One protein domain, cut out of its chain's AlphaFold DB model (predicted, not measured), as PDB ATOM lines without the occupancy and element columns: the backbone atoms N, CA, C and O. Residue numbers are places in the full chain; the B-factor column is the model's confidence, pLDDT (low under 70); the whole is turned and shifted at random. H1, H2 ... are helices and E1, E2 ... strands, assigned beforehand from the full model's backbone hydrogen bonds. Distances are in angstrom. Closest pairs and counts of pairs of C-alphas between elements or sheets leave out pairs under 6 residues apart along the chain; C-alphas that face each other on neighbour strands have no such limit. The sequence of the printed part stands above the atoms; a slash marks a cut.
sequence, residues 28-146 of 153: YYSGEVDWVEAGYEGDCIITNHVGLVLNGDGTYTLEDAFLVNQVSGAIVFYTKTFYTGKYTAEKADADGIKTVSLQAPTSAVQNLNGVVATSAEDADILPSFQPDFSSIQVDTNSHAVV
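This is residues 28 to 146 of the 153 residues of an uncharacterized protein of Butyrivibrio proteoclasticus (UniProt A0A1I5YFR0). A broad, twisted wall of long antiparallel strands, E1 to E4 side by side with the short hairpin E6 and E7 beyond E4, turns at one end into a small flap. There E4 bends sharply, and E5 and E8 fold across the end of the wall, where E8 comes near the start of E1; the small helix H1 sits beside E5. The printed part has 119 residues with one named helix and eight named strands; along the chain the strands E1 to E7 come first, then H1, then E8, and the eight strands form one branched sheet in which neighbour strands are antiparallel and E4 has three neighbours, E3, E5 and E6. The class is mostly strand, and the whole is compact, with a radius of gyration of the C-alphas of 15.6 A and spans of 45 by 39 by 21 A, a flat outline.

E1, residues 28 to 35, is an edge strand and forms a hairpin with E2, residues 44 to 54, antiparallel at 163 degrees; N 31 and O 50 are 3.0 A apart. E3, residues 59 to 70, is on the other side of E2, at 168 degrees, with N 63 and O 51 at 2.7 A. E4, residues 75 to 89, follows at 161 degrees, with N 64 and O 81 at 2.9 A, and bends by 81 degrees at residue 86. Its pairing is staggered: on the side away from E3, residues 87 to 89 pair with E5, residues 97 to 102, with N 101 and O 88 at 2.8 A, and residues 79 to 84 pair with E6, residues 107 to 112, with N 82 and O 109 at 2.8 A. E1 to E5 make a meander, each strand the antiparallel neighbour of the one before. E7, residues 115 to 118, forms a hairpin with E6, with N 110 and O 117 at 2.8 A. H1, residues 131 to 134, is on the sheet at a height of 7.6 A, over none of the strands; its closest C-alphas with E5, Ser 134 and Leu 102, are 4.7 A apart. H1 is too short for an O i to N i+4 pair, and its one O i to N i+3 pair is within hydrogen-bond range. E8, residues 135 to 139, is antiparallel to E5 at 150 degrees, with N 98 and O 138 at 2.8 A. The closest C-alphas of E1 and E8, Tyr 29 and Val 138, are 6.8 A apart.

E1 begins at C-alpha 28, (105.726, 96.080, 68.712), and measures 24.1 A. E2 measures 31.8 A, E3 34.3 A and E4 33.3 A, while E5, E6, E7, H1 and E8 are shorter. E8 ends at C-alpha 139, (113.456, 97.834, 61.881).

The two C-alphas farthest apart, Glu 41 and Asp 57, are 47.1 A apart. The printed part has no cut, and its one long link is residues 119 to 130. Mean pLDDT of the printed part is 94.6, and no printed residue is under 70.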
ATOM      1  N   TYR A  28     105.428  94.850  67.977       96.81
ATOM      2  CA  TYR A  28     105.726  96.080  68.712       96.81
ATOM      3  C   TYR A  28     107.046  96.683  68.240       96.81
ATOM      4  O   TYR A  28     108.023  95.952  68.042       96.81
ATOM      5  N   TYR A  29     107.047  98.004  68.094       97.69
ATOM      6  CA  TYR A  29     108.193  98.825  67.733       97.69
ATOM      7  C   TYR A  29     108.218 100.072  68.608       97.69
ATOM      8  O   TYR A  29     107.160 100.628  68.902       97.69
ATOM      9  N   SER A  30     109.399 100.548  68.987       97.25
ATOM     10  CA  SER A  30     109.511 101.799  69.742       97.25
ATOM     11  C   SER A  30     110.740 102.611  69.382       97.25
ATOM     12  O   SER A  30     111.716 102.087  68.853       97.25
ATOM     13  N   GLY A  31     110.704 103.893  69.701       95.56
ATOM     14  CA  GLY A  31     111.864 104.765  69.633       95.56
ATOM     15  C   GLY A  31     111.668 105.982  70.518       95.56
ATOM     16  O   GLY A  31     110.544 106.306  70.906       95.56
ATOM     17  N   GLU A  32     112.768 106.656  70.822       94.62
ATOM     18  CA  GLU A  32     112.753 107.874  71.619       94.62
ATOM     19  C   GLU A  32     113.799 108.878  71.135       94.62
ATOM     20  O   GLU A  32     114.808 108.513  70.525       94.62
ATOM     21  N   VAL A  33     113.532 110.155  71.388       93.25
ATOM     22  CA  VAL A  33     114.466 111.258  71.171       93.25
ATOM     23  C   VAL A  33     114.509 112.092  72.435       93.25
ATOM     24  O   VAL A  33     113.495 112.658  72.844       93.25
ATOM     25  N   ASP A  34     115.708 112.200  72.994       92.88
ATOM     26  CA  ASP A  34     115.994 113.010  74.167       92.88
ATOM     27  C   ASP A  34     116.647 114.330  73.775       92.88
ATOM     28  O   ASP A  34     117.541 114.383  72.923       92.88
ATOM     29  N   TRP A  35     116.252 115.406  74.446       92.81
ATOM     30  CA  TRP A  35     116.959 116.673  74.372       92.81
ATOM     31  C   TRP A  35     116.811 117.483  75.655       92.81
ATOM     32  O   TRP A  35     115.985 117.222  76.527       92.81
ATOM     33  N   VAL A  36     117.653 118.502  75.760       91.44
ATOM     34  CA  VAL A  36     117.562 119.538  76.784       91.44
ATOM     35  C   VAL A  36     117.387 120.859  76.052       91.44
ATOM     36  O   VAL A  36     118.057 121.101  75.045       91.44
ATOM     37  N   GLU A  37     116.473 121.708  76.519       87.62
ATOM     38  CA  GLU A  37     116.291 123.032  75.925       87.62
ATOM     39  C   GLU A  37     117.581 123.853  76.009       87.62
ATOM     40  O   GLU A  37     118.307 123.835  77.007       87.62
ATOM     41  N   ALA A  38     117.884 124.598  74.947       89.31
ATOM     42  CA  ALA A  38     119.087 125.415  74.906       89.31
ATOM     43  C   ALA A  38     119.055 126.482  76.013       89.31
ATOM     44  O   ALA A  38     118.170 127.335  76.044       89.31
ATOM     45  N   GLY A  39     120.050 126.451  76.901       91.44
ATOM     46  CA  GLY A  39     120.144 127.373  78.036       91.44
ATOM     47  C   GLY A  39     119.343 126.954  79.272       91.44
ATOM     48  O   GLY A  39     119.332 127.702  80.245       91.44
ATOM     49  N   TYR A  40     118.702 125.781  79.265       90.00
ATOM     50  CA  TYR A  40     118.094 125.225  80.468       90.00
ATOM     51  C   TYR A  40     119.167 124.816  81.485       90.00
ATOM     52  O   TYR A  40     120.081 124.049  81.179       90.00
ATOM     53  N   GLU A  41     119.027 125.320  82.710       90.06
ATOM     54  CA  GLU A  41     119.850 124.954  83.861       90.06
ATOM     55  C   GLU A  41     118.970 124.227  84.884       90.06
ATOM     56  O   GLU A  41     118.265 124.842  85.685       90.06
ATOM     57  N   GLY A  42     118.991 122.898  84.845       91.62
ATOM     58  CA  GLY A  42     118.233 122.049  85.756       91.62
ATOM     59  C   GLY A  42     118.555 120.574  85.551       91.62
ATOM     60  O   GLY A  42     119.520 120.228  84.871       91.62
ATOM     61  N   ASP A  43     117.760 119.703  86.162       93.25
ATOM     62  CA  ASP A  43     117.975 118.255  86.173       93.25
ATOM     63  C   ASP A  43     116.932 117.488  85.353       93.25
ATOM     64  O   ASP A  43     116.742 116.298  85.582       93.25
ATOM     65  N   CYS A  44     116.254 118.146  84.412       94.19
ATOM     66  CA  CYS A  44     115.275 117.520  83.527       94.19
ATOM     67  C   CYS A  44     115.805 117.311  82.100       94.19
ATOM     68  O   CYS A  44     116.562 118.122  81.570       94.19
ATOM     69  N   ILE A  45     115.342 116.231  81.481       93.69
ATOM     70  CA  ILE A  45     115.510 115.856  80.078       93.69
ATOM     71  C   ILE A  45     114.108 115.770  79.478       93.69
ATOM     72  O   ILE A  45     113.200 115.216  80.102       93.69
ATOM     73  N   ILE A  46     113.924 116.335  78.291       94.19
ATOM     74  CA  ILE A  46     112.694 116.170  77.526       94.19
ATOM     75  C   ILE A  46     112.860 114.949  76.628       94.19
ATOM     76  O   ILE A  46     113.869 114.831  75.934       94.19
ATOM     77  N   THR A  47     111.871 114.066  76.644       94.25
ATOM     78  CA  THR A  47     111.848 112.841  75.851       94.25
ATOM     79  C   THR A  47     110.558 112.789  75.055       94.25
ATOM     80  O   THR A  47     109.471 112.797  75.638       94.25
ATOM     81  N   ASN A  48     110.676 112.644  73.738       94.12
ATOM     82  CA  ASN A  48     109.563 112.166  72.928       94.12
ATOM     83  C   ASN A  48     109.728 110.689  72.679       94.12
ATOM     84  O   ASN A  48     110.768 110.259  72.190       94.12
ATOM     85  N   HIS A  49     108.693 109.930  73.001       94.56
ATOM     86  CA  HIS A  49     108.660 108.494  72.829       94.56
ATOM     87  C   HIS A  49     107.511 108.116  71.904       94.56
ATOM     88  O   HIS A  49     106.379 108.572  72.068       94.56
ATOM     89  N   VAL A  50     107.809 107.224  70.967       96.81
ATOM     90  CA  VAL A  50     106.829 106.617  70.076       96.81
ATOM     91  C   VAL A  50     106.809 105.122  70.328       96.81
ATOM     92  O   VAL A  50     107.840 104.459  70.223       96.81
ATOM     93  N   GLY A  51     105.627 104.584  70.610       97.12
ATOM     94  CA  GLY A  51     105.368 103.147  70.646       97.12
ATOM     95  C   GLY A  51     104.350 102.775  69.575       97.12
ATOM     96  O   GLY A  51     103.272 103.351  69.526       97.12
ATOM     97  N   LEU A  52     104.651 101.807  68.717       98.00
ATOM     98  CA  LEU A  52     103.764 101.357  67.647       98.00
ATOM     99  C   LEU A  52     103.478  99.865  67.791       98.00
ATOM    100  O   LEU A  52     104.378  99.033  67.695       98.00
ATOM    101  N   VAL A  53     102.202  99.528  67.969       97.88
ATOM    102  CA  VAL A  53     101.689  98.159  67.913       97.88
ATOM    103  C   VAL A  53     100.950  97.961  66.595       97.88
ATOM    104  O   VAL A  53     100.000  98.689  66.305       97.88
ATOM    105  N   LEU A  54     101.347  96.954  65.819       96.81
ATOM    106  CA  LEU A  54     100.653  96.504  64.613       96.81
ATOM    107  C   LEU A  54      99.875  95.230  64.929       96.81
ATOM    108  O   LEU A  54     100.469  94.179  65.168       96.81
ATOM    109  N   ASN A  55      98.548  95.312  64.950       94.94
ATOM    110  CA  ASN A  55      97.687  94.178  65.256       94.94
ATOM    111  C   ASN A  55      97.465  93.319  64.004       94.94
ATOM    112  O   ASN A  55      97.295  93.830  62.898       94.94
ATOM    113  N   GLY A  56      97.379  91.997  64.176       90.81
ATOM    114  CA  GLY A  56      97.182  91.060  63.062       90.81
ATOM    115  C   GLY A  56      95.851  91.186  62.308       90.81
ATOM    116  O   GLY A  56      95.643  90.478  61.325       90.81
ATOM    117  N   ASP A  57      94.950  92.063  62.753       92.38
ATOM    118  CA  ASP A  57      93.685  92.401  62.091       92.38
ATOM    119  C   ASP A  57      93.781  93.635  61.167       92.38
ATOM    120  O   ASP A  57      92.773  94.056  60.594       92.38
ATOM    121  N   GLY A  58      94.979  94.208  60.994       94.94
ATOM    122  CA  GLY A  58      95.210  95.399  60.169       94.94
ATOM    123  C   GLY A  58      94.929  96.724  60.887       94.94
ATOM    124  O   GLY A  58      94.873  97.775  60.239       94.94
ATOM    125  N   THR A  59      94.740  96.697  62.209       97.00
ATOM    126  CA  THR A  59      94.664  97.897  63.051       97.00
ATOM    127  C   THR A  59      95.995  98.212  63.724       97.00
ATOM    128  O   THR A  59      96.841  97.337  63.892       97.00
ATOM    129  N   TYR A  60      96.200  99.467  64.114       97.50
ATOM    130  CA  TYR A  60      97.372  99.878  64.884       97.50
ATOM    131  C   TYR A  60      96.969 100.546  66.195       97.50
ATOM    132  O   TYR A  60      95.898 101.153  66.277       97.50
ATOM    133  N   THR A  61      97.875 100.494  67.170       97.75
ATOM    134  CA  THR A  61      97.900 101.406  68.317       97.75
ATOM    135  C   THR A  61      99.214 102.177  68.292       97.75
ATOM    136  O   THR A  61     100.277 101.562  68.268       97.75
ATOM    137  N   LEU A  62      99.145 103.505  68.287       97.69
ATOM    138  CA  LEU A  62     100.305 104.394  68.344       97.69
ATOM    139  C   LEU A  62     100.271 105.153  69.672       97.69
ATOM    140  O   LEU A  62      99.347 105.925  69.901       97.69
ATOM    141  N   GLU A  63     101.255 104.924  70.531       97.12
ATOM    142  CA  GLU A  63     101.594 105.804  71.645       97.12
ATOM    143  C   GLU A  63     102.462 106.940  71.114       97.12
ATOM    144  O   GLU A  63     103.556 106.700  70.608       97.12
ATOM    145  N   ASP A  64     101.962 108.157  71.262       95.94
ATOM    146  CA  ASP A  64     102.695 109.401  71.087       95.94
ATOM    147  C   ASP A  64     102.854 110.054  72.463       95.94
ATOM    148  O   ASP A  64     101.859 110.408  73.111       95.94
ATOM    149  N   ALA A  65     104.085 110.121  72.961       95.12
ATOM    150  CA  ALA A  65     104.373 110.542  74.319       95.12
ATOM    151  C   ALA A  65     105.394 111.678  74.357       95.12
ATOM    152  O   ALA A  65     106.492 111.549  73.828       95.12
ATOM    153  N   PHE A  66     105.052 112.735  75.088       95.19
ATOM    154  CA  PHE A  66     105.960 113.796  75.509       95.19
ATOM    155  C   PHE A  66     106.178 113.671  77.013       95.19
ATOM    156  O   PHE A  66     105.213 113.692  77.784       95.19
ATOM    157  N   LEU A  67     107.430 113.531  77.435       94.69
ATOM    158  CA  LEU A  67     107.826 113.317  78.822       94.69
ATOM    159  C   LEU A  67     108.853 114.369  79.234       94.69
ATOM    160  O   LEU A  67     109.781 114.672  78.489       94.69
ATOM    161  N   VAL A  68     108.736 114.862  80.462       94.94
ATOM    162  CA  VAL A  68     109.800 115.609  81.134       94.94
ATOM    163  C   VAL A  68     110.293 114.745  82.284       94.94
ATOM    164  O   VAL A  68     109.595 114.543  83.284       94.94
ATOM    165  N   ASN A  69     111.491 114.209  82.109       93.38
ATOM    166  CA  ASN A  69     112.115 113.237  82.989       93.38
ATOM    167  C   ASN A  69     113.206 113.916  83.808       93.38
ATOM    168  O   ASN A  69     114.140 114.478  83.248       93.38
ATOM    169  N   GLN A  70     113.142 113.836  85.131       91.81
ATOM    170  CA  GLN A  70     114.292 114.181  85.958       91.81
ATOM    171  C   GLN A  70     115.401 113.141  85.797       91.81
ATOM    172  O   GLN A  70     115.132 111.949  85.653       91.81
ATOM    173  N   VAL A  71     116.657 113.561  85.953       87.06
ATOM    174  CA  VAL A  71     117.837 112.681  86.017       87.06
ATOM    175  C   VAL A  71     117.707 111.646  87.147       87.06
ATOM    176  O   VAL A  71     118.278 110.561  87.072       87.06
ATOM    177  N   SER A  72     116.910 111.944  88.179       89.69
ATOM    178  CA  SER A  72     116.536 111.005  89.245       89.69
ATOM    179  C   SER A  72     115.666 109.824  88.770       89.69
ATOM    180  O   SER A  72     115.472 108.872  89.526       89.69
ATOM    181  N   GLY A  73     115.135 109.881  87.545       83.31
ATOM    182  CA  GLY A  73     114.187 108.928  86.966       83.31
ATOM    183  C   GLY A  73     112.714 109.272  87.218       83.31
ATOM    184  O   GLY A  73     111.835 108.520  86.801       83.31
ATOM    185  N   ALA A  74     112.416 110.379  87.906       90.69
ATOM    186  CA  ALA A  74     111.041 110.816  88.134       90.69
ATOM    187  C   ALA A  74     110.469 111.532  86.899       90.69
ATOM    188  O   ALA A  74     111.040 112.513  86.429       90.69
ATOM    189  N   ILE A  75     109.306 111.091  86.416       91.19
ATOM    190  CA  ILE A  75     108.548 111.817  85.387       91.19
ATOM    191  C   ILE A  75     107.789 112.950  86.079       91.19
ATOM    192  O   ILE A  75     106.877 112.691  86.866       91.19
ATOM    193  N   VAL A  76     108.171 114.199  85.813       93.50
ATOM    194  CA  VAL A  76     107.541 115.381  86.433       93.50
ATOM    195  C   VAL A  76     106.395 115.941  85.604       93.50
ATOM    196  O   VAL A  76     105.507 116.597  86.146       93.50
ATOM    197  N   PHE A  77     106.399 115.659  84.304       94.38
ATOM    198  CA  PHE A  77     105.312 115.979  83.393       94.38
ATOM    199  C   PHE A  77     105.227 114.913  82.305       94.38
ATOM    200  O   PHE A  77     106.258 114.467  81.803       94.38
ATOM    201  N   TYR A  78     104.016 114.530  81.912       95.19
ATOM    202  CA  TYR A  78     103.808 113.782  80.684       95.19
ATOM    203  C   TYR A  78     102.461 114.063  80.025       95.19
ATOM    204  O   TYR A  78     101.436 114.214  80.696       95.19
ATOM    205  N   THR A  79     102.478 113.983  78.699       95.94
ATOM    206  CA  THR A  79     101.305 113.751  77.860       95.94
ATOM    207  C   THR A  79     101.533 112.451  77.110       95.94
ATOM    208  O   THR A  79     102.550 112.300  76.444       95.94
ATOM    209  N   LYS A  80     100.599 111.508  77.208       95.94
ATOM    210  CA  LYS A  80     100.592 110.276  76.412       95.94
ATOM    211  C   LYS A  80      99.288 110.197  75.651       95.94
ATOM    212  O   LYS A  80      98.235 110.146  76.282       95.94
ATOM    213  N   THR A  81      99.347 110.149  74.330       97.19
ATOM    214  CA  THR A  81      98.167 109.944  73.494       97.19
ATOM    215  C   THR A  81      98.274 108.606  72.783       97.19
ATOM    216  O   THR A  81      99.232 108.341  72.067       97.19
ATOM    217  N   PHE A  82      97.281 107.748  72.988       97.50
ATOM    218  CA  PHE A  82      97.169 106.452  72.337       97.50
ATOM    219  C   PHE A  82      96.154 106.561  71.209       97.50
ATOM    220  O   PHE A  82      94.951 106.616  71.459       97.50
ATOM    221  N   TYR A  83      96.635 106.599  69.973       97.75
ATOM    222  CA  TYR A  83      95.820 106.623  68.768       97.75
ATOM    223  C   TYR A  83      95.527 105.205  68.287       97.75
ATOM    224  O   TYR A  83      96.398 104.339  68.317       97.75
ATOM    225  N   THR A  84      94.314 104.970  67.790       97.75
ATOM    226  CA  THR A  84      93.934 103.706  67.148       97.75
ATOM    227  C   THR A  84      93.379 103.974  65.762       97.75
ATOM    228  O   THR A  84      92.550 104.866  65.570       97.75
ATOM    229  N   GLY A  85      93.806 103.172  64.792       97.19
ATOM    230  CA  GLY A  85      93.351 103.284  63.412       97.19
ATOM    231  C   GLY A  85      93.696 102.044  62.599       97.19
ATOM    232  O   GLY A  85      93.922 100.967  63.146       97.19
ATOM    233  N   LYS A  86      93.724 102.193  61.275       97.69
ATOM    234  CA  LYS A  86      94.107 101.131  60.334       97.69
ATOM    235  C   LYS A  86      95.476 101.400  59.741       97.69
ATOM    236  O   LYS A  86      95.831 102.557  59.539       97.69
ATOM    237  N   TYR A  87      96.207 100.344  59.410       97.38
ATOM    238  CA  TYR A  87      97.498 100.469  58.745       97.38
ATOM    239  C   TYR A  87      97.598  99.565  57.519       97.38
ATOM    240  O   TYR A  87      96.850  98.601  57.347       97.38
ATOM    241  N   THR A  88      98.570  99.879  56.676       96.88
ATOM    242  CA  THR A  88      99.134  98.953  55.696       96.88
ATOM    243  C   THR A  88     100.638  98.910  55.894       96.88
ATOM    244  O   THR A  88     101.236  99.928  56.227       96.88
ATOM    245  N   ALA A  89     101.257  97.753  55.692       95.56
ATOM    246  CA  ALA A  89     102.704  97.620  55.792       95.56
ATOM    247  C   ALA A  89     103.264  96.927  54.554       95.56
ATOM    248  O   ALA A  89     102.684  95.965  54.042       95.56
ATOM    249  N   GLU A  90     104.400  97.424  54.087       95.50
ATOM    250  CA  GLU A  90     105.185  96.767  53.052       95.50
ATOM    251  C   GLU A  90     105.914  95.548  53.634       95.50
ATOM    252  O   GLU A  90     105.945  95.319  54.846       95.50
ATOM    253  N   LYS A  91     106.499  94.716  52.769       93.94
ATOM    254  CA  LYS A  91     107.427  93.686  53.249       93.94
ATOM    255  C   LYS A  91     108.719  94.357  53.702       93.94
ATOM    256  O   LYS A  91     109.136  95.329  53.082       93.94
ATOM    257  N   ALA A  92     109.346  93.800  54.736       95.38
ATOM    258  CA  ALA A  92     110.682  94.227  55.125       95.38
ATOM    259  C   ALA A  92     111.675  94.005  53.970       95.38
ATOM    260  O   ALA A  92     111.571  93.004  53.248       95.38
ATOM    261  N   ASP A  93     112.599  94.943  53.791       96.31
ATOM    262  CA  ASP A  93     113.685  94.846  52.820       96.31
ATOM    263  C   ASP A  93     114.827  93.930  53.310       96.31
ATOM    264  O   ASP A  93     114.683  93.178  54.277       96.31
ATOM    265  N   ALA A  94     115.961  93.941  52.603       96.81
ATOM    266  CA  ALA A  94     117.111  93.098  52.931       96.81
ATOM    267  C   ALA A  94     117.802  93.483  54.253       96.81
ATOM    268  O   ALA A  94     118.447  92.625  54.856       96.81
ATOM    269  N   ASP A  95     117.639  94.728  54.702       95.50
ATOM    270  CA  ASP A  95     118.190  95.241  55.955       95.50
ATOM    271  C   ASP A  95     117.200  95.059  57.122       95.50
ATOM    272  O   ASP A  95     117.520  95.345  58.274       95.50
ATOM    273  N   GLY A  96     116.006  94.521  56.842       96.31
ATOM    274  CA  GLY A  96     114.939  94.320  57.816       96.31
ATOM    275  C   GLY A  96     114.071  95.558  58.036       96.31
ATOM    276  O   GLY A  96     113.270  95.556  58.974       96.31
ATOM    277  N   ILE A  97     114.185  96.580  57.180       97.38
ATOM    278  CA  ILE A  97     113.405  97.814  57.282       97.38
ATOM    279  C   ILE A  97     112.050  97.636  56.606       97.38
ATOM    280  O   ILE A  97     111.945  97.184  55.467       97.38
ATOM    281  N   LYS A  98     110.991  97.999  57.325       95.88
ATOM    282  CA  LYS A  98     109.592  97.907  56.908       95.88
ATOM    283  C   LYS A  98     108.965  99.300  56.930       95.88
ATOM    284  O   LYS A  98     109.000  99.975  57.957       95.88
ATOM    285  N   THR A  99     108.336  99.705  55.828       97.06
ATOM    286  CA  THR A  99     107.516 100.926  55.778       97.06
ATOM    287  C   THR A  99     106.082 100.609  56.197       97.06
ATOM    288  O   THR A  99     105.450  99.696  55.657       97.06
ATOM    289  N   VAL A 100     105.556 101.375  57.149       97.62
ATOM    290  CA  VAL A 100     104.199 101.263  57.682       97.62
ATOM    291  C   VAL A 100     103.448 102.558  57.399       97.62
ATOM    292  O   VAL A 100     103.829 103.619  57.883       97.62
ATOM    293  N   SER A 101     102.353 102.479  56.648       97.44
ATOM    294  CA  SER A 101     101.461 103.616  56.412       97.44
ATOM    295  C   SER A 101     100.282 103.575  57.379       97.44
ATOM    296  O   SER A 101      99.510 102.611  57.371       97.44
ATOM    297  N   LEU A 102     100.125 104.624  58.186       97.12
ATOM    298  CA  LEU A 102      99.020 104.772  59.132       97.12
ATOM    299  C   LEU A 102      97.904 105.616  58.506       97.12
ATOM    300  O   LEU A 102      98.133 106.719  58.013       97.12
ATOM    301  N   GLN A 103      96.677 105.100  58.525       96.25
ATOM    302  CA  GLN A 103      95.492 105.897  58.210       96.25
ATOM    303  C   GLN A 103      95.168 106.830  59.378       96.25
ATOM    304  O   GLN A 103      95.574 106.569  60.506       96.25
ATOM    305  N   ALA A 104      94.392 107.887  59.120       95.25
ATOM    306  CA  ALA A 104      93.934 108.782  60.177       95.25
ATOM    307  C   ALA A 104      93.250 107.992  61.316       95.25
ATOM    308  O   ALA A 104      92.452 107.085  61.034       95.25
ATOM    309  N   PRO A 105      93.545 108.317  62.586       97.00
ATOM    310  CA  PRO A 105      92.994 107.587  63.716       97.00
ATOM    311  C   PRO A 105      91.480 107.767  63.820       97.00
ATOM    312  O   PRO A 105      90.929 108.826  63.525       97.00
ATOM    313  N   THR A 106      90.799 106.718  64.275       96.75
ATOM    314  CA  THR A 106      89.346 106.718  64.504       96.75
ATOM    315  C   THR A 106      88.982 106.909  65.971       96.75
ATOM    316  O   THR A 106      87.846 107.260  66.283       96.75
ATOM    317  N   SER A 107      89.928 106.659  66.872       97.38
ATOM    318  CA  SER A 107      89.779 106.882  68.307       97.38
ATOM    319  C   SER A 107      91.122 107.211  68.936       97.38
ATOM    320  O   SER A 107      92.167 106.780  68.441       97.38
ATOM    321  N   ALA A 108      91.084 107.940  70.044       97.25
ATOM    322  CA  ALA A 108      92.262 108.211  70.844       97.25
ATOM    323  C   ALA A 108      91.932 108.295  72.336       97.25
ATOM    324  O   ALA A 108      90.815 108.654  72.720       97.25
ATOM    325  N   VAL A 109      92.921 107.979  73.168       97.81
ATOM    326  CA  VAL A 109      92.897 108.208  74.615       97.81
ATOM    327  C   VAL A 109      94.120 109.032  74.975       97.81
ATOM    328  O   VAL A 109      95.239 108.601  74.711       97.81
ATOM    329  N   GLN A 110      93.915 110.193  75.581       97.62
ATOM    330  CA  GLN A 110      94.992 111.026  76.095       97.62
ATOM    331  C   GLN A 110      95.068 110.901  77.612       97.62
ATOM    332  O   GLN A 110      94.048 110.889  78.298       97.62
ATOM    333  N   ASN A 111      96.286 110.821  78.131       96.69
ATOM    334  CA  ASN A 111      96.596 110.905  79.544       96.69
ATOM    335  C   ASN A 111      97.598 112.043  79.767       96.69
ATOM    336  O   ASN A 111      98.750 111.952  79.340       96.69
ATOM    337  N   LEU A 112      97.143 113.093  80.443       95.38
ATOM    338  CA  LEU A 112      97.934 114.251  80.838       95.38
ATOM    339  C   LEU A 112      98.125 114.214  82.356       95.38
ATOM    340  O   LEU A 112      97.190 114.489  83.108       95.38
ATOM    341  N   ASN A 113      99.325 113.865  82.821       94.31
ATOM    342  CA  ASN A 113      99.659 113.788  84.252       94.31
ATOM    343  C   ASN A 113      98.648 112.999  85.114       94.31
ATOM    344  O   ASN A 113      98.378 113.349  86.262       94.31
ATOM    345  N   GLY A 114      98.077 111.924  84.571       93.12
ATOM    346  CA  GLY A 114      97.094 111.070  85.242       93.12
ATOM    347  C   GLY A 114      95.637 111.450  84.973       93.12
ATOM    348  O   GLY A 114      94.741 110.697  85.356       93.12
ATOM    349  N   VAL A 115      95.379 112.580  84.311       95.44
ATOM    350  CA  VAL A 115      94.043 112.971  83.852       95.44
ATOM    351  C   VAL A 115      93.799 112.352  82.483       95.44
ATOM    352  O   VAL A 115      94.513 112.650  81.529       95.44
ATOM    353  N   VAL A 116      92.792 111.484  82.395       96.94
ATOM    354  CA  VAL A 116      92.466 110.743  81.172       96.94
ATOM    355  C   VAL A 116      91.252 111.357  80.483       96.94
ATOM    356  O   VAL A 116      90.240 111.603  81.137       96.94
ATOM    357  N   ALA A 117      91.348 111.548  79.169       96.38
ATOM    358  CA  ALA A 117      90.250 111.948  78.296       96.38
ATOM    359  C   ALA A 117      90.233 111.081  77.032       96.38
ATOM    360  O   ALA A 117      91.276 110.633  76.546       96.38
ATOM    361  N   THR A 118      89.046 110.833  76.487       97.56
ATOM    362  CA  THR A 118      88.877 110.095  75.229       97.56
ATOM    363  C   THR A 118      88.464 111.025  74.096       97.56
ATOM    364  O   THR A 118      87.813 112.042  74.319       97.56
ATOM    365  N   SER A 119      88.748 110.646  72.849       96.06
ATOM    366  CA  SER A 119      88.319 111.415  71.672       96.06
ATOM    367  C   SER A 119      86.795 111.512  71.498       96.06
ATOM    368  O   SER A 119      86.312 112.234  70.631       96.06
ATOM    369  N   ALA A 120      86.025 110.730  72.262       95.62
ATOM    370  CA  ALA A 120      84.570 110.843  72.320       95.62
ATOM    371  C   ALA A 120      84.110 111.980  73.251       95.62
ATOM    372  O   ALA A 120      83.008 112.498  73.081       95.62
ATOM    373  N   GLU A 121      84.939 112.344  74.231       95.81
ATOM    374  CA  GLU A 121      84.684 113.398  75.218       95.81
ATOM    375  C   GLU A 121      85.330 114.724  74.805       95.81
ATOM    376  O   GLU A 121      84.760 115.783  75.062       95.81
ATOM    377  N   ASP A 122      86.482 114.659  74.133       93.69
ATOM    378  CA  ASP A 122      87.241 115.807  73.645       93.69
ATOM    379  C   ASP A 122      87.590 115.634  72.158       93.69
ATOM    380  O   ASP A 122      88.367 114.760  71.761       93.69
ATOM    381  N   ALA A 123      86.992 116.484  71.322       91.12
ATOM    382  CA  ALA A 123      87.163 116.440  69.876       91.12
ATOM    383  C   ALA A 123      88.555 116.909  69.409       91.12
ATOM    384  O   ALA A 123      88.918 116.617  68.269       91.12
ATOM    385  N   ASP A 124      89.338 117.576  70.262       92.62
ATOM    386  CA  ASP A 124      90.642 118.151  69.908       92.62
ATOM    387  C   ASP A 124      91.790 117.122  69.978       92.62
ATOM    388  O   ASP A 124      92.874 117.331  69.420       92.62
ATOM    389  N   ILE A 125      91.545 115.942  70.563       93.50
ATOM    390  CA  ILE A 125      92.555 114.876  70.682       93.50
ATOM    391  C   ILE A 125      92.927 114.284  69.310       93.50
ATOM    392  O   ILE A 125      94.106 114.058  69.031       93.50
ATOM    393  N   LEU A 126      91.950 114.022  68.431       94.00
ATOM    394  CA  LEU A 126      92.213 113.432  67.105       94.00
ATOM    395  C   LEU A 126      92.959 114.390  66.155       94.00
ATOM    396  O   LEU A 126      93.927 113.942  65.539       94.00
ATOM    397  N   PRO A 127      92.586 115.682  66.044       92.19
ATOM    398  CA  PRO A 127      93.342 116.671  65.271       92.19
ATOM    399  C   PRO A 127      94.799 116.851  65.708       92.19
ATOM    400  O   PRO A 127      95.600 117.336  64.915       92.19
ATOM    401  N   SER A 128      95.150 116.454  66.936       88.56
ATOM    402  CA  SER A 128      96.529 116.505  67.443       88.56
ATOM    403  C   SER A 128      97.447 115.424  66.847       88.56
ATOM    404  O   SER A 128      98.657 115.472  67.055       88.56
ATOM    405  N   PHE A 129      96.898 114.464  66.089       91.19
ATOM    406  CA  PHE A 129      97.683 113.455  65.377       91.19
ATOM    407  C   PHE A 129      98.601 114.111  64.336       91.19
ATOM    408  O   PHE A 129      98.133 114.727  63.374       91.19
ATOM    409  N   GLN A 130      99.914 113.953  64.509       88.75
ATOM    410  CA  GLN A 130     100.898 114.577  63.629       88.75
ATOM    411  C   GLN A 130     100.916 113.910  62.243       88.75
ATOM    412  O   GLN A 130     101.023 112.683  62.154       88.75
ATOM    413  N   PRO A 131     100.891 114.688  61.141       85.69
ATOM    414  CA  PRO A 131     100.997 114.147  59.784       85.69
ATOM    415  C   PRO A 131     102.262 113.313  59.540       85.69
ATOM    416  O   PRO A 131     102.232 112.386  58.729       85.69
ATOM    417  N   ASP A 132     103.344 113.599  60.265       87.50
ATOM    418  CA  ASP A 132     104.619 112.878  60.171       87.50
ATOM    419  C   ASP A 132     104.494 111.398  60.582       87.50
ATOM    420  O   ASP A 132     105.262 110.561  60.114       87.50
ATOM    421  N   PHE A 133     103.466 111.032  61.359       90.31
ATOM    422  CA  PHE A 133     103.171 109.633  61.692       90.31
ATOM    423  C   PHE A 133     102.442 108.865  60.580       90.31
ATOM    424  O   PHE A 133     102.242 107.659  60.700       90.31
ATOM    425  N   SER A 134     102.037 109.515  59.484       90.25
ATOM    426  CA  SER A 134     101.337 108.836  58.381       90.25
ATOM    427  C   SER A 134     102.190 107.776  57.670       90.25
ATOM    428  O   SER A 134     101.637 106.863  57.054       90.25
ATOM    429  N   SER A 135     103.520 107.859  57.780       94.69
ATOM    430  CA  SER A 135     104.463 106.881  57.241       94.69
ATOM    431  C   SER A 135     105.643 106.687  58.193       94.69
ATOM    432  O   SER A 135     106.530 107.532  58.267       94.69
ATOM    433  N   ILE A 136     105.679 105.546  58.878       96.31
ATOM    434  CA  ILE A 136     106.706 105.193  59.863       96.31
ATOM    435  C   ILE A 136     107.592 104.095  59.279       96.31
ATOM    436  O   ILE A 136     107.094 103.114  58.726       96.31
ATOM    437  N   GLN A 137     108.908 104.239  59.412       97.38
ATOM    438  CA  GLN A 137     109.850 103.164  59.110       97.38
ATOM    439  C   GLN A 137     110.232 102.452  60.400       97.38
ATOM    440  O   GLN A 137     110.575 103.099  61.392       97.38
ATOM    441  N   VAL A 138     110.183 101.123  60.376       97.56
ATOM    442  CA  VAL A 138     110.551 100.279  61.512       97.56
ATOM    443  C   VAL A 138     111.593  99.245  61.112       97.56
ATOM    444  O   VAL A 138     111.564  98.733  59.995       97.56
ATOM    445  N   ASP A 139     112.492  98.918  62.031       97.44
ATOM    446  CA  ASP A 139     113.456  97.834  61.881       97.44
ATOM    447  C   ASP A 139     112.931  96.580  62.589       97.44
ATOM    448  O   ASP A 139     112.770  96.533  63.810       97.44
ATOM    449  N   THR A 140     112.659  95.546  61.799       95.69
ATOM    450  CA  THR A 140     112.143  94.256  62.275       95.69
ATOM    451  C   THR A 140     113.168  93.415  63.033       95.69
ATOM    452  O   THR A 140     112.771  92.513  63.765       95.69
ATOM    453  N   ASN A 141     114.464  93.705  62.902       95.44
ATOM    454  CA  ASN A 141     115.520  92.999  63.622       95.44
ATOM    455  C   ASN A 141     115.710  93.558  65.034       95.44
ATOM    456  O   ASN A 141     115.906  92.797  65.982       95.44
ATOM    457  N   SER A 142     115.668  94.886  65.172       95.88
ATOM    458  CA  SER A 142     115.872  95.579  66.450       95.88
ATOM    459  C   SER A 142     114.576  95.974  67.160       95.88
ATOM    460  O   SER A 142     114.634  96.397  68.312       95.88
ATOM    461  N   HIS A 143     113.418  95.815  66.508       95.75
ATOM    462  CA  HIS A 143     112.121  96.288  67.000       95.75
ATOM    463  C   HIS A 143     112.098  97.802  67.278       95.75
ATOM    464  O   HIS A 143     111.442  98.272  68.210       95.75
ATOM    465  N   ALA A 144     112.800  98.576  66.447       96.12
ATOM    466  CA  ALA A 144     112.925 100.020  66.600       96.12
ATOM    467  C   ALA A 144     112.085 100.795  65.576       96.12
ATOM    468  O   ALA A 144     111.939 100.374  64.427       96.12
ATOM    469  N   VAL A 145     111.581 101.964  65.974       96.06
ATOM    470  CA  VAL A 145     111.164 103.016  65.037       96.06
ATOM    471  C   VAL A 145     112.428 103.729  64.557       96.06
ATOM    472  O   VAL A 145     113.189 104.244  65.371       96.06
ATOM    473  N   VAL A 146     112.664 103.738  63.244       94.19
ATOM    474  CA  VAL A 146     113.885 104.304  62.634       94.19
ATOM    475  C   VAL A 146     113.622 105.548  61.784       94.19
ATOM    476  O   VAL A 146     114.561 106.239  61.397       94.19
TER     477      VAL A 146